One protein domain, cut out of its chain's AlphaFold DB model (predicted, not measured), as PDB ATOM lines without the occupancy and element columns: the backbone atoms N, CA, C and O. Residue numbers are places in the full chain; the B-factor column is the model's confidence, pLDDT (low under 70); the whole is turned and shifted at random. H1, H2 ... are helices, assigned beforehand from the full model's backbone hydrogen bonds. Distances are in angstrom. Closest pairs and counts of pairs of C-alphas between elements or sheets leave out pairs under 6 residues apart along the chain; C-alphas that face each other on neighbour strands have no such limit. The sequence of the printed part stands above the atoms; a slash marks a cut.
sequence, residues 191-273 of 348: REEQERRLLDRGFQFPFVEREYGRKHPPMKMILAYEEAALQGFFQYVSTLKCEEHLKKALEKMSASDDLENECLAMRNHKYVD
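Overview. This is residues 191 to 273 of the 348 residues of the protein "TATA box-binding protein-associated factor 1D" of Pelodiscus sinensis (UniProt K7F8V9). One long helix, H3, makes most of the length; short H1 and H2 precede it, residues 191 to 198 of H1 sticking out, and after H3 the long link of residues 253 to 263 folds back to short H4, set crosswise to H3. The 83 printed residues, all helix in class, hold H1, H2, H3 and H4 in that order, with no named strand. The whole is an extended rod, radius of gyration of the C-alphas 23.0 A, spanning 71 by 32 by 19 A.

Arrangement. Start at H3, residues 219 to 252, and look at Glu 243: its C-alpha is 7.5 A from that of Leu 264 in H4, residues 264 to 270, the closest pair. These helices are close but not clearly touching, about perpendicular at 88 degrees. H2, residues 206 to 212, is apart from H3, and H1, residues 191 to 199, is apart from H2. Every O i to N i+4 pair is within hydrogen-bond range in H1 and H3, but 2 of 3 in H2 and in H4.

Along the chain. Find C-alpha 219 at (18.833, -115.148, -63.975); H3 runs 49.8 A to C-alpha 252 at (47.728, -76.817, -50.544). H1 measures 12.4 A, H2 10.5 A and H4 10.3 A.

Size, cuts and confidence. The C-alphas of Glu 192 and Ser 254, the two farthest apart, are 71.4 A apart. The printed part has no cut; H3 to H4 is a long link. Look for pLDDT under 70 at residues 201 to 203 and 271 to 272.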
ATOM      1  N   ARG A 191      22.861-139.151 -64.021       84.12
ATOM      2  CA  ARG A 191      22.107-137.932 -64.358       84.12
ATOM      3  C   ARG A 191      21.109-137.542 -63.259       84.12
ATOM      4  O   ARG A 191      21.053-136.380 -62.879       84.12
ATOM      5  N   GLU A 192      20.393-138.517 -62.707       86.88
ATOM      6  CA  GLU A 192      19.437-138.300 -61.614       86.88
ATOM      7  C   GLU A 192      20.123-137.827 -60.329       86.88
ATOM      8  O   GLU A 192      19.644-136.914 -59.661       86.88
ATOM      9  N   GLU A 193      21.285-138.390 -59.990       86.06
ATOM     10  CA  GLU A 193      22.034-137.954 -58.816       86.06
ATOM     11  C   GLU A 193      22.646-136.558 -59.012       86.06
ATOM     12  O   GLU A 193      22.748-135.792 -58.055       86.06
ATOM     13  N   GLN A 194      23.012-136.185 -60.242       80.88
ATOM     14  CA  GLN A 194      23.421-134.816 -60.565       80.88
ATOM     15  C   GLN A 194      22.264-133.831 -60.389       80.88
ATOM     16  O   GLN A 194      22.460-132.791 -59.768       80.88
ATOM     17  N   GLU A 195      21.071-134.165 -60.883       79.88
ATOM     18  CA  GLU A 195      19.869-133.341 -60.721       79.88
ATOM     19  C   GLU A 195      19.476-133.220 -59.239       79.88
ATOM     20  O   GLU A 195      19.260-132.107 -58.764       79.88
ATOM     21  N   ARG A 196      19.516-134.312 -58.460       82.69
ATOM     22  CA  ARG A 196      19.294-134.267 -57.002       82.69
ATOM     23  C   ARG A 196      20.322-133.377 -56.303       82.69
ATOM     24  O   ARG A 196      19.959-132.491 -55.545       82.69
ATOM     25  N   ARG A 197      21.613-133.563 -56.602       78.69
ATOM     26  CA  ARG A 197      22.692-132.744 -56.028       78.69
ATOM     27  C   ARG A 197      22.587-131.278 -56.436       78.69
ATOM     28  O   ARG A 197      23.066-130.446 -55.683       78.69
ATOM     29  N   LEU A 198      22.036-130.959 -57.605       73.50
ATOM     30  CA  LEU A 198      21.780-129.581 -58.035       73.50
ATOM     31  C   LEU A 198      20.584-128.974 -57.298       73.50
ATOM     32  O   LEU A 198      20.659-127.817 -56.912       73.50
ATOM     33  N   LEU A 199      19.522-129.747 -57.054       72.31
ATOM     34  CA  LEU A 199      18.379-129.315 -56.240       72.31
ATOM     35  C   LEU A 199      18.763-129.095 -54.767       72.31
ATOM     36  O   LEU A 199      18.270-128.159 -54.138       72.31
ATOM     37  N   ASP A 200      19.668-129.928 -54.248       73.00
ATOM     38  CA  ASP A 200      20.203-129.835 -52.885       73.00
ATOM     39  C   ASP A 200      21.335-128.793 -52.758       73.00
ATOM     40  O   ASP A 200      21.704-128.404 -51.650       73.00
ATOM     41  N   ARG A 201      21.925-128.338 -53.876       69.81
ATOM     42  CA  ARG A 201      23.004-127.336 -53.885       69.81
ATOM     43  C   ARG A 201      22.469-125.958 -54.230       69.81
ATOM     44  O   ARG A 201      22.217-125.646 -55.387       69.81
ATOM     45  N   GLY A 202      22.459-125.084 -53.236       68.94
ATOM     46  CA  GLY A 202      22.306-123.649 -53.436       68.94
ATOM     47  C   GLY A 202      21.652-122.980 -52.242       68.94
ATOM     48  O   GLY A 202      20.987-123.628 -51.438       68.94
ATOM     49  N   PHE A 203      21.822-121.666 -52.150       69.56
ATOM     50  CA  PHE A 203      20.947-120.857 -51.315       69.56
ATOM     51  C   PHE A 203      19.553-120.871 -51.946       69.56
ATOM     52  O   PHE A 203      19.342-120.347 -53.043       69.56
ATOM     53  N   GLN A 204      18.612-121.531 -51.275       75.12
ATOM     54  CA  GLN A 204      17.194-121.383 -51.571       75.12
ATOM     55  C   GLN A 204      16.698-120.177 -50.789       75.12
ATOM     56  O   GLN A 204      16.931-120.068 -49.587       75.12
ATOM     57  N   PHE A 205      16.035-119.264 -51.485       76.56
ATOM     58  CA  PHE A 205      15.417-118.104 -50.868       76.56
ATOM     59  C   PHE A 205      13.941-118.440 -50.629       76.56
ATOM     60  O   PHE A 205      13.186-118.507 -51.602       76.56
ATOM     61  N   PRO A 206      13.497-118.651 -49.373       81.00
ATOM     62  CA  PRO A 206      12.129-119.097 -49.089       81.00
ATOM     63  C   PRO A 206      11.050-118.137 -49.613       81.00
ATOM     64  O   PRO A 206       9.937-118.553 -49.926       81.00
ATOM     65  N   PHE A 207      11.376-116.847 -49.726       83.81
ATOM     66  CA  PHE A 207      10.473-115.833 -50.268       83.81
ATOM     67  C   PHE A 207      10.372-115.880 -51.799       83.81
ATOM     68  O   PHE A 207       9.310-115.594 -52.342       83.81
ATOM     69  N   VAL A 208      11.418-116.320 -52.504       85.19
ATOM     70  CA  VAL A 208      11.406-116.378 -53.973       85.19
ATOM     71  C   VAL A 208      10.419-117.431 -54.471       85.19
ATOM     72  O   VAL A 208       9.721-117.206 -55.458       85.19
ATOM     73  N   GLU A 209      10.295-118.551 -53.761       85.19
ATOM     74  CA  GLU A 209       9.297-119.569 -54.091       85.19
ATOM     75  C   GLU A 209       7.868-119.057 -53.883       85.19
ATOM     76  O   GLU A 209       6.998-119.333 -54.708       85.19
ATOM     77  N   ARG A 210       7.642-118.244 -52.844       86.00
ATOM     78  CA  ARG A 210       6.343-117.619 -52.566       86.00
ATOM     79  C   ARG A 210       5.964-116.562 -53.607       86.00
ATOM     80  O   ARG A 210       4.813-116.520 -54.023       86.00
ATOM     81  N   GLU A 211       6.907-115.712 -54.001       85.50
ATOM     82  CA  GLU A 211       6.644-114.556 -54.870       85.50
ATOM     83  C   GLU A 211       6.696-114.898 -56.362       85.50
ATOM     84  O   GLU A 211       5.903-114.385 -57.147       85.50
ATOM     85  N   TYR A 212       7.600-115.793 -56.767       83.75
ATOM     86  CA  TYR A 212       7.851-116.106 -58.177       83.75
ATOM     87  C   TYR A 212       7.420-117.524 -58.573       83.75
ATOM     88  O   TYR A 212       7.552-117.893 -59.743       83.75
ATOM     89  N   GLY A 213       6.951-118.344 -57.624       84.25
ATOM     90  CA  GLY A 213       6.571-119.740 -57.872       84.25
ATOM     91  C   GLY A 213       7.745-120.623 -58.311       84.25
ATOM     92  O   GLY A 213       7.548-121.648 -58.964       84.25
ATOM     93  N   ARG A 214       8.987-120.199 -58.033       81.31
ATOM     94  CA  ARG A 214      10.226-120.883 -58.431       81.31
ATOM     95  C   ARG A 214      11.213-120.893 -57.271       81.31
ATOM     96  O   ARG A 214      11.325-119.917 -56.548       81.31
ATOM     97  N   LYS A 215      12.002-121.961 -57.148       79.62
ATOM     98  CA  LYS A 215      12.987-122.123 -56.060       79.62
ATOM     99  C   LYS A 215      14.150-121.123 -56.099       79.62
ATOM    100  O   LYS A 215      14.789-120.880 -55.078       79.62
ATOM    101  N   HIS A 216      14.445-120.571 -57.277       81.50
ATOM    102  CA  HIS A 216      15.581-119.677 -57.494       81.50
ATOM    103  C   HIS A 216      15.161-118.428 -58.268       81.50
ATOM    104  O   HIS A 216      14.294-118.522 -59.149       81.50
ATOM    105  N   PRO A 217      15.788-117.274 -57.975       83.06
ATOM    106  CA  PRO A 217      15.488-116.032 -58.663       83.06
ATOM    107  C   PRO A 217      15.815-116.159 -60.159       83.06
ATOM    108  O   PRO A 217      16.798-116.812 -60.525       83.06
ATOM    109  N   PRO A 218      15.005-115.566 -61.055       86.50
ATOM    110  CA  PRO A 218      15.305-115.570 -62.480       86.50
ATOM    111  C   PRO A 218      16.691-114.974 -62.755       86.50
ATOM    112  O   PRO A 218      17.023-113.919 -62.222       86.50
ATOM    113  N   MET A 219      17.468-115.595 -63.650       85.50
ATOM    114  CA  MET A 219      18.833-115.148 -63.975       85.50
ATOM    115  C   MET A 219      18.900-113.664 -64.370       85.50
ATOM    116  O   MET A 219      19.824-112.966 -63.983       85.50
ATOM    117  N   LYS A 220      17.885-113.156 -65.083       90.88
ATOM    118  CA  LYS A 220      17.791-111.734 -65.457       90.88
ATOM    119  C   LYS A 220      17.807-110.799 -64.246       90.88
ATOM    120  O   LYS A 220      18.400-109.734 -64.310       90.88
ATOM    121  N   MET A 221      17.153-111.206 -63.162       90.50
ATOM    122  CA  MET A 221      17.082-110.422 -61.937       90.50
ATOM    123  C   MET A 221      18.419-110.452 -61.194       90.50
ATOM    124  O   MET A 221      18.875-109.416 -60.734       90.50
ATOM    125  N   ILE A 222      19.073-111.616 -61.140       90.62
ATOM    126  CA  ILE A 222      20.418-111.750 -60.561       90.62
ATOM    127  C   ILE A 222      21.400-110.828 -61.295       90.62
ATOM    128  O   ILE A 222      22.070-110.030 -60.653       90.62
ATOM    129  N   LEU A 223      21.415-110.877 -62.631       94.25
ATOM    130  CA  LEU A 223      22.282-110.023 -63.446       94.25
ATOM    131  C   LEU A 223      22.005-108.532 -63.224       94.25
ATOM    132  O   LEU A 223      22.946-107.757 -63.124       94.25
ATOM    133  N   ALA A 224      20.736-108.132 -63.101       96.00
ATOM    134  CA  ALA A 224      20.379-106.744 -62.818       96.00
ATOM    135  C   ALA A 224      20.886-106.284 -61.439       96.00
ATOM    136  O   ALA A 224      21.398-105.176 -61.312       96.00
ATOM    137  N   TYR A 225      20.786-107.138 -60.416       95.69
ATOM    138  CA  TYR A 225      21.341-106.838 -59.094       95.69
ATOM    139  C   TYR A 225      22.865-106.746 -59.113       95.69
ATOM    140  O   TYR A 225      23.428-105.840 -58.506       95.69
ATOM    141  N   GLU A 226      23.535-107.663 -59.812       95.56
ATOM    142  CA  GLU A 226      24.991-107.639 -59.965       95.56
ATOM    143  C   GLU A 226      25.451-106.369 -60.690       95.56
ATOM    144  O   GLU A 226      26.383-105.704 -60.239       95.56
ATOM    145  N   GLU A 227      24.773-105.992 -61.774       97.69
ATOM    146  CA  GLU A 227      25.055-104.762 -62.513       97.69
ATOM    147  C   GLU A 227      24.853-103.522 -61.636       97.69
ATOM    148  O   GLU A 227      25.756-102.692 -61.540       97.69
ATOM    149  N   ALA A 228      23.717-103.420 -60.939       97.75
ATOM    150  CA  ALA A 228      23.433-102.303 -60.042       97.75
ATOM    151  C   ALA A 228      24.462-102.200 -58.901       97.75
ATOM    152  O   ALA A 228      24.923-101.106 -58.572       97.75
ATOM    153  N   ALA A 229      24.879-103.334 -58.328       98.12
ATOM    154  CA  ALA A 229      25.903-103.368 -57.288       98.12
ATOM    155  C   ALA A 229      27.265-102.885 -57.810       98.12
ATOM    156  O   ALA A 229      27.946-102.102 -57.144       98.12
ATOM    157  N   LEU A 230      27.655-103.308 -59.017       97.81
ATOM    158  CA  LEU A 230      28.891-102.853 -59.654       97.81
ATOM    159  C   LEU A 230      28.841-101.360 -59.987       97.81
ATOM    160  O   LEU A 230      29.815-100.652 -59.737       97.81
ATOM    161  N   GLN A 231      27.714-100.866 -60.501       97.75
ATOM    162  CA  GLN A 231      27.518 -99.441 -60.774       97.75
ATOM    163  C   GLN A 231      27.655 -98.603 -59.497       97.75
ATOM    164  O   GLN A 231      28.441 -97.654 -59.475       97.75
ATOM    165  N   GLY A 232      26.979 -98.997 -58.412       96.12
ATOM    166  CA  GLY A 232      27.099 -98.328 -57.114       96.12
ATOM    167  C   GLY A 232      28.529 -98.357 -56.567       96.12
ATOM    168  O   GLY A 232      29.031 -97.347 -56.073       96.12
ATOM    169  N   PHE A 233      29.237 -99.478 -56.729       96.69
ATOM    170  CA  PHE A 233      30.643 -99.589 -56.338       96.69
ATOM    171  C   PHE A 233      31.550 -98.639 -57.133       96.69
ATOM    172  O   PHE A 233      32.390 -97.956 -56.547       96.69
ATOM    173  N   PHE A 234      31.381 -98.545 -58.455       96.94
ATOM    174  CA  PHE A 234      32.170 -97.616 -59.269       96.94
ATOM    175  C   PHE A 234      31.888 -96.157 -58.919       96.94
ATOM    176  O   PHE A 234      32.826 -95.357 -58.860       96.94
ATOM    177  N   GLN A 235      30.631 -95.819 -58.636       95.44
ATOM    178  CA  GLN A 235      30.266 -94.486 -58.172       95.44
ATOM    179  C   GLN A 235      30.934 -94.167 -56.831       95.44
ATOM    180  O   GLN A 235      31.564 -93.121 -56.702       95.44
ATOM    181  N   TYR A 236      30.897 -95.098 -55.873       94.06
ATOM    182  CA  TYR A 236      31.575 -94.951 -54.584       94.06
ATOM    183  C   TYR A 236      33.085 -94.726 -54.742       94.06
ATOM    184  O   TYR A 236      33.642 -93.800 -54.154       94.06
ATOM    185  N   VAL A 237      33.751 -95.510 -55.597       95.38
ATOM    186  CA  VAL A 237      35.181 -95.328 -55.897       95.38
ATOM    187  C   VAL A 237      35.456 -93.959 -56.525       95.38
ATOM    188  O   VAL A 237      36.479 -93.344 -56.224       95.38
ATOM    189  N   SER A 238      34.569 -93.466 -57.393       94.62
ATOM    190  CA  SER A 238      34.689 -92.121 -57.961       94.62
ATOM    191  C   SER A 238      34.591 -91.048 -56.877       94.62
ATOM    192  O   SER A 238      35.450 -90.170 -56.819       94.62
ATOM    193  N   THR A 239      33.601 -91.147 -55.987       91.88
ATOM    194  CA  THR A 239      33.424 -90.219 -54.863       91.88
ATOM    195  C   THR A 239      34.646 -90.211 -53.948       91.88
ATOM    196  O   THR A 239      35.138 -89.135 -53.619       91.88
ATOM    197  N   LEU A 240      35.198 -91.383 -53.613       91.81
ATOM    198  CA  LEU A 240      36.420 -91.489 -52.807       91.81
ATOM    199  C   LEU A 240      37.606 -90.752 -53.443       91.81
ATOM    200  O   LEU A 240      38.329 -90.034 -52.754       91.81
ATOM    201  N   LYS A 241      37.794 -90.891 -54.759       95.00
ATOM    202  CA  LYS A 241      38.858 -90.176 -55.479       95.00
ATOM    203  C   LYS A 241      38.646 -88.666 -55.438       95.00
ATOM    204  O   LYS A 241      39.597 -87.923 -55.213       95.00
ATOM    205  N   CYS A 242      37.417 -88.207 -55.666       92.44
ATOM    206  CA  CYS A 242      37.082 -86.787 -55.601       92.44
ATOM    207  C   CYS A 242      37.327 -86.216 -54.200       92.44
ATOM    208  O   CYS A 242      37.927 -85.149 -54.083       92.44
ATOM    209  N   GLU A 243      36.931 -86.938 -53.152       90.44
ATOM    210  CA  GLU A 243      37.154 -86.538 -51.762       90.44
ATOM    211  C   GLU A 243      38.653 -86.424 -51.443       90.44
ATOM    212  O   GLU A 243      39.099 -85.425 -50.879       90.44
ATOM    213  N   GLU A 244      39.458 -87.400 -51.868       91.56
ATOM    214  CA  GLU A 244      40.911 -87.362 -51.686       91.56
ATOM    215  C   GLU A 244      41.554 -86.179 -52.430       91.56
ATOM    216  O   GLU A 244      42.433 -85.497 -51.897       91.56
ATOM    217  N   HIS A 245      41.115 -85.903 -53.662       94.19
ATOM    218  CA  HIS A 245      41.602 -84.759 -54.430       94.19
ATOM    219  C   HIS A 245      41.216 -83.422 -53.799       94.19
ATOM    220  O   HIS A 245      42.048 -82.514 -53.775       94.19
ATOM    221  N   LEU A 246      40.000 -83.313 -53.263       90.00
ATOM    222  CA  LEU A 246      39.535 -82.123 -52.557       90.00
ATOM    223  C   LEU A 246      40.375 -81.870 -51.300       90.00
ATOM    224  O   LEU A 246      40.901 -80.770 -51.140       90.00
ATOM    225  N   LYS A 247      40.593 -82.904 -50.475       89.75
ATOM    226  CA  LYS A 247      41.457 -82.833 -49.282       89.75
ATOM    227  C   LYS A 247      42.853 -82.316 -49.632       89.75
ATOM    228  O   LYS A 247      43.313 -81.332 -49.059       89.75
ATOM    229  N   LYS A 248      43.488 -82.899 -50.657       92.62
ATOM    230  CA  LYS A 248      44.820 -82.474 -51.132       92.62
ATOM    231  C   LYS A 248      44.846 -81.054 -51.700       92.62
ATOM    232  O   LYS A 248      45.888 -80.407 -51.658       92.62
ATOM    233  N   ALA A 249      43.764 -80.589 -52.321       92.38
ATOM    234  CA  ALA A 249      43.689 -79.233 -52.861       92.38
ATOM    235  C   ALA A 249      43.570 -78.193 -51.740       92.38
ATOM    236  O   ALA A 249      44.269 -77.185 -51.774       92.38
ATOM    237  N   LEU A 250      42.746 -78.471 -50.730       89.75
ATOM    238  CA  LEU A 250      42.541 -77.583 -49.586       89.75
ATOM    239  C   LEU A 250      43.771 -77.505 -48.680       89.75
ATOM    240  O   LEU A 250      44.143 -76.414 -48.254       89.75
ATOM    241  N   GLU A 251      44.470 -78.624 -48.478       90.88
ATOM    242  CA  GLU A 251      45.756 -78.652 -47.771       90.88
ATOM    243  C   GLU A 251      46.789 -77.729 -48.442       90.88
ATOM    244  O   GLU A 251      47.462 -76.944 -47.777       90.88
ATOM    245  N   LYS A 252      46.853 -77.730 -49.782       93.31
ATOM    246  CA  LYS A 252      47.728 -76.817 -50.544       93.31
ATOM    247  C   LYS A 252      47.349 -75.345 -50.399       93.31
ATOM    248  O   LYS A 252      48.204 -74.490 -50.611       93.31
ATOM    249  N   MET A 253      46.087 -75.054 -50.100       92.50
ATOM    250  CA  MET A 253      45.579 -73.699 -49.891       92.50
ATOM    251  C   MET A 253      45.619 -73.274 -48.416       92.50
ATOM    252  O   MET A 253      45.161 -72.179 -48.107       92.50
ATOM    253  N   SER A 254      46.145 -74.117 -47.516       86.38
ATOM    254  CA  SER A 254      46.123 -73.896 -46.059       86.38
ATOM    255  C   SER A 254      44.711 -73.688 -45.490       86.38
ATOM    256  O   SER A 254      44.552 -73.076 -44.443       86.38
ATOM    257  N   ALA A 255      43.693 -74.214 -46.176       86.38
ATOM    258  CA  ALA A 255      42.287 -74.189 -45.770       86.38
ATOM    259  C   ALA A 255      41.818 -75.588 -45.327       86.38
ATOM    260  O   ALA A 255      40.655 -75.950 -45.481       86.38
ATOM    261  N   SER A 256      42.750 -76.421 -44.848       78.81
ATOM    262  CA  SER A 256      42.454 -77.773 -44.364       78.81
ATOM    263  C   SER A 256      41.668 -77.772 -43.060       78.81
ATOM    264  O   SER A 256      40.892 -78.693 -42.842       78.81
ATOM    265  N   ASP A 257      41.860 -76.755 -42.218       77.94
ATOM    266  CA  ASP A 257      41.249 -76.680 -40.885       77.94
ATOM    267  C   ASP A 257      39.737 -76.412 -40.957       77.94
ATOM    268  O   ASP A 257      38.990 -76.834 -40.076       77.94
ATOM    269  N   ASP A 258      39.282 -75.780 -42.044       72.62
ATOM    270  CA  ASP A 258      37.863 -75.552 -42.340       72.62
ATOM    271  C   ASP A 258      37.176 -76.802 -42.918       72.62
ATOM    272  O   ASP A 258      35.949 -76.844 -43.054       72.62
ATOM    273  N   LEU A 259      37.948 -77.831 -43.290       76.19
ATOM    274  CA  LEU A 259      37.399 -79.068 -43.820       76.19
ATOM    275  C   LEU A 259      37.049 -80.021 -42.678       76.19
ATOM    276  O   LEU A 259      37.881 -80.377 -41.846       76.19
ATOM    277  N   GLU A 260      35.809 -80.500 -42.681       72.69
ATOM    278  CA  GLU A 260      35.369 -81.535 -41.753       72.69
ATOM    279  C   GLU A 260      36.270 -82.781 -41.863       72.69
ATOM    280  O   GLU A 260      36.545 -83.290 -42.952       72.69
ATOM    281  N   ASN A 261      36.694 -83.317 -40.716       76.12
ATOM    282  CA  ASN A 261      37.479 -84.558 -40.653       76.12
ATOM    283  C   ASN A 261      36.679 -85.799 -41.104       76.12
ATOM    284  O   ASN A 261      37.244 -86.875 -41.310       76.12
ATOM    285  N   GLU A 262      35.361 -85.662 -41.234       76.12
ATOM    286  CA  GLU A 262      34.414 -86.720 -41.573       76.12
ATOM    287  C   GLU A 262      34.270 -86.861 -43.100       76.12
ATOM    288  O   GLU A 262      34.401 -85.893 -43.849       76.12
ATOM    289  N   CYS A 263      34.017 -88.077 -43.599       73.00
ATOM    290  CA  CYS A 263      33.819 -88.279 -45.038       73.00
ATOM    291  C   CYS A 263      32.453 -87.748 -45.503       73.00
ATOM    292  O   CYS A 263      31.506 -87.660 -44.716       73.00
ATOM    293  N   LEU A 264      32.313 -87.472 -46.806       74.62
ATOM    294  CA  LEU A 264      31.072 -86.921 -47.381       74.62
ATOM    295  C   LEU A 264      29.829 -87.766 -47.048       74.62
ATOM    296  O   LEU A 264      28.740 -87.228 -46.856       74.62
ATOM    297  N   ALA A 265      29.985 -89.088 -46.955       75.88
ATOM    298  CA  ALA A 265      28.885 -89.989 -46.622       75.88
ATOM    299  C   ALA A 265      28.413 -89.841 -45.165       75.88
ATOM    300  O   ALA A 265      27.219 -89.947 -44.904       75.88
ATOM    301  N   MET A 266      29.323 -89.568 -44.227       74.38
ATOM    302  CA  MET A 266      28.969 -89.324 -42.824       74.38
ATOM    303  C   MET A 266      28.294 -87.963 -42.646       74.38
ATOM    304  O   MET A 266      27.300 -87.857 -41.928       74.38
ATOM    305  N   ARG A 267      28.770 -86.947 -43.377       74.50
ATOM    306  CA  ARG A 267      28.196 -85.596 -43.383       74.50
ATOM    307  C   ARG A 267      26.711 -85.588 -43.752       74.50
ATOM    308  O   ARG A 267      25.923 -84.895 -43.113       74.50
ATOM    309  N   ASN A 268      26.321 -86.380 -44.753       73.12
ATOM    310  CA  ASN A 268      24.941 -86.433 -45.246       73.12
ATOM    311  C   ASN A 268      23.911 -86.863 -44.193       73.12
ATOM    312  O   ASN A 268      22.727 -86.647 -44.409       73.12
ATOM    313  N   HIS A 269      24.334 -87.477 -43.086       71.81
ATOM    314  CA  HIS A 269      23.435 -87.927 -42.022       71.81
ATOM    315  C   HIS A 269      23.509 -87.063 -40.761       71.81
ATOM    316  O   HIS A 269      22.628 -87.159 -39.916       71.81
ATOM    317  N   LYS A 270      24.534 -86.215 -40.635       75.00
ATOM    318  CA  LYS A 270      24.762 -85.379 -39.451       75.00
ATOM    319  C   LYS A 270      23.802 -84.193 -39.365       75.00
ATOM    320  O   LYS A 270      23.326 -83.882 -38.287       75.00
ATOM    321  N   TYR A 271      23.504 -83.574 -40.504       67.62
ATOM    322  CA  TYR A 271      22.700 -82.348 -40.585       67.62
ATOM    323  C   TYR A 271      21.222 -82.605 -40.917       67.62
ATOM    324  O   TYR A 271      20.497 -81.685 -41.279       67.62
ATOM    325  N   VAL A 272      20.772 -83.863 -40.856       68.25
ATOM    326  CA  VAL A 272      19.383 -84.230 -41.194       68.25
ATOM    327  C   VAL A 272      18.423 -83.914 -40.046       68.25
ATOM    328  O   VAL A 272      17.255 -83.648 -40.296       68.25
ATOM    329  N   ASP A 273      18.917 -83.873 -38.808       71.06
ATOM    330  CA  ASP A 273      18.108 -83.569 -37.621       71.06
ATOM    331  C   ASP A 273      18.140 -82.078 -37.231       71.06
ATOM    332  O   ASP A 273      17.467 -81.672 -36.284       71.06
TER     333      ASP A 273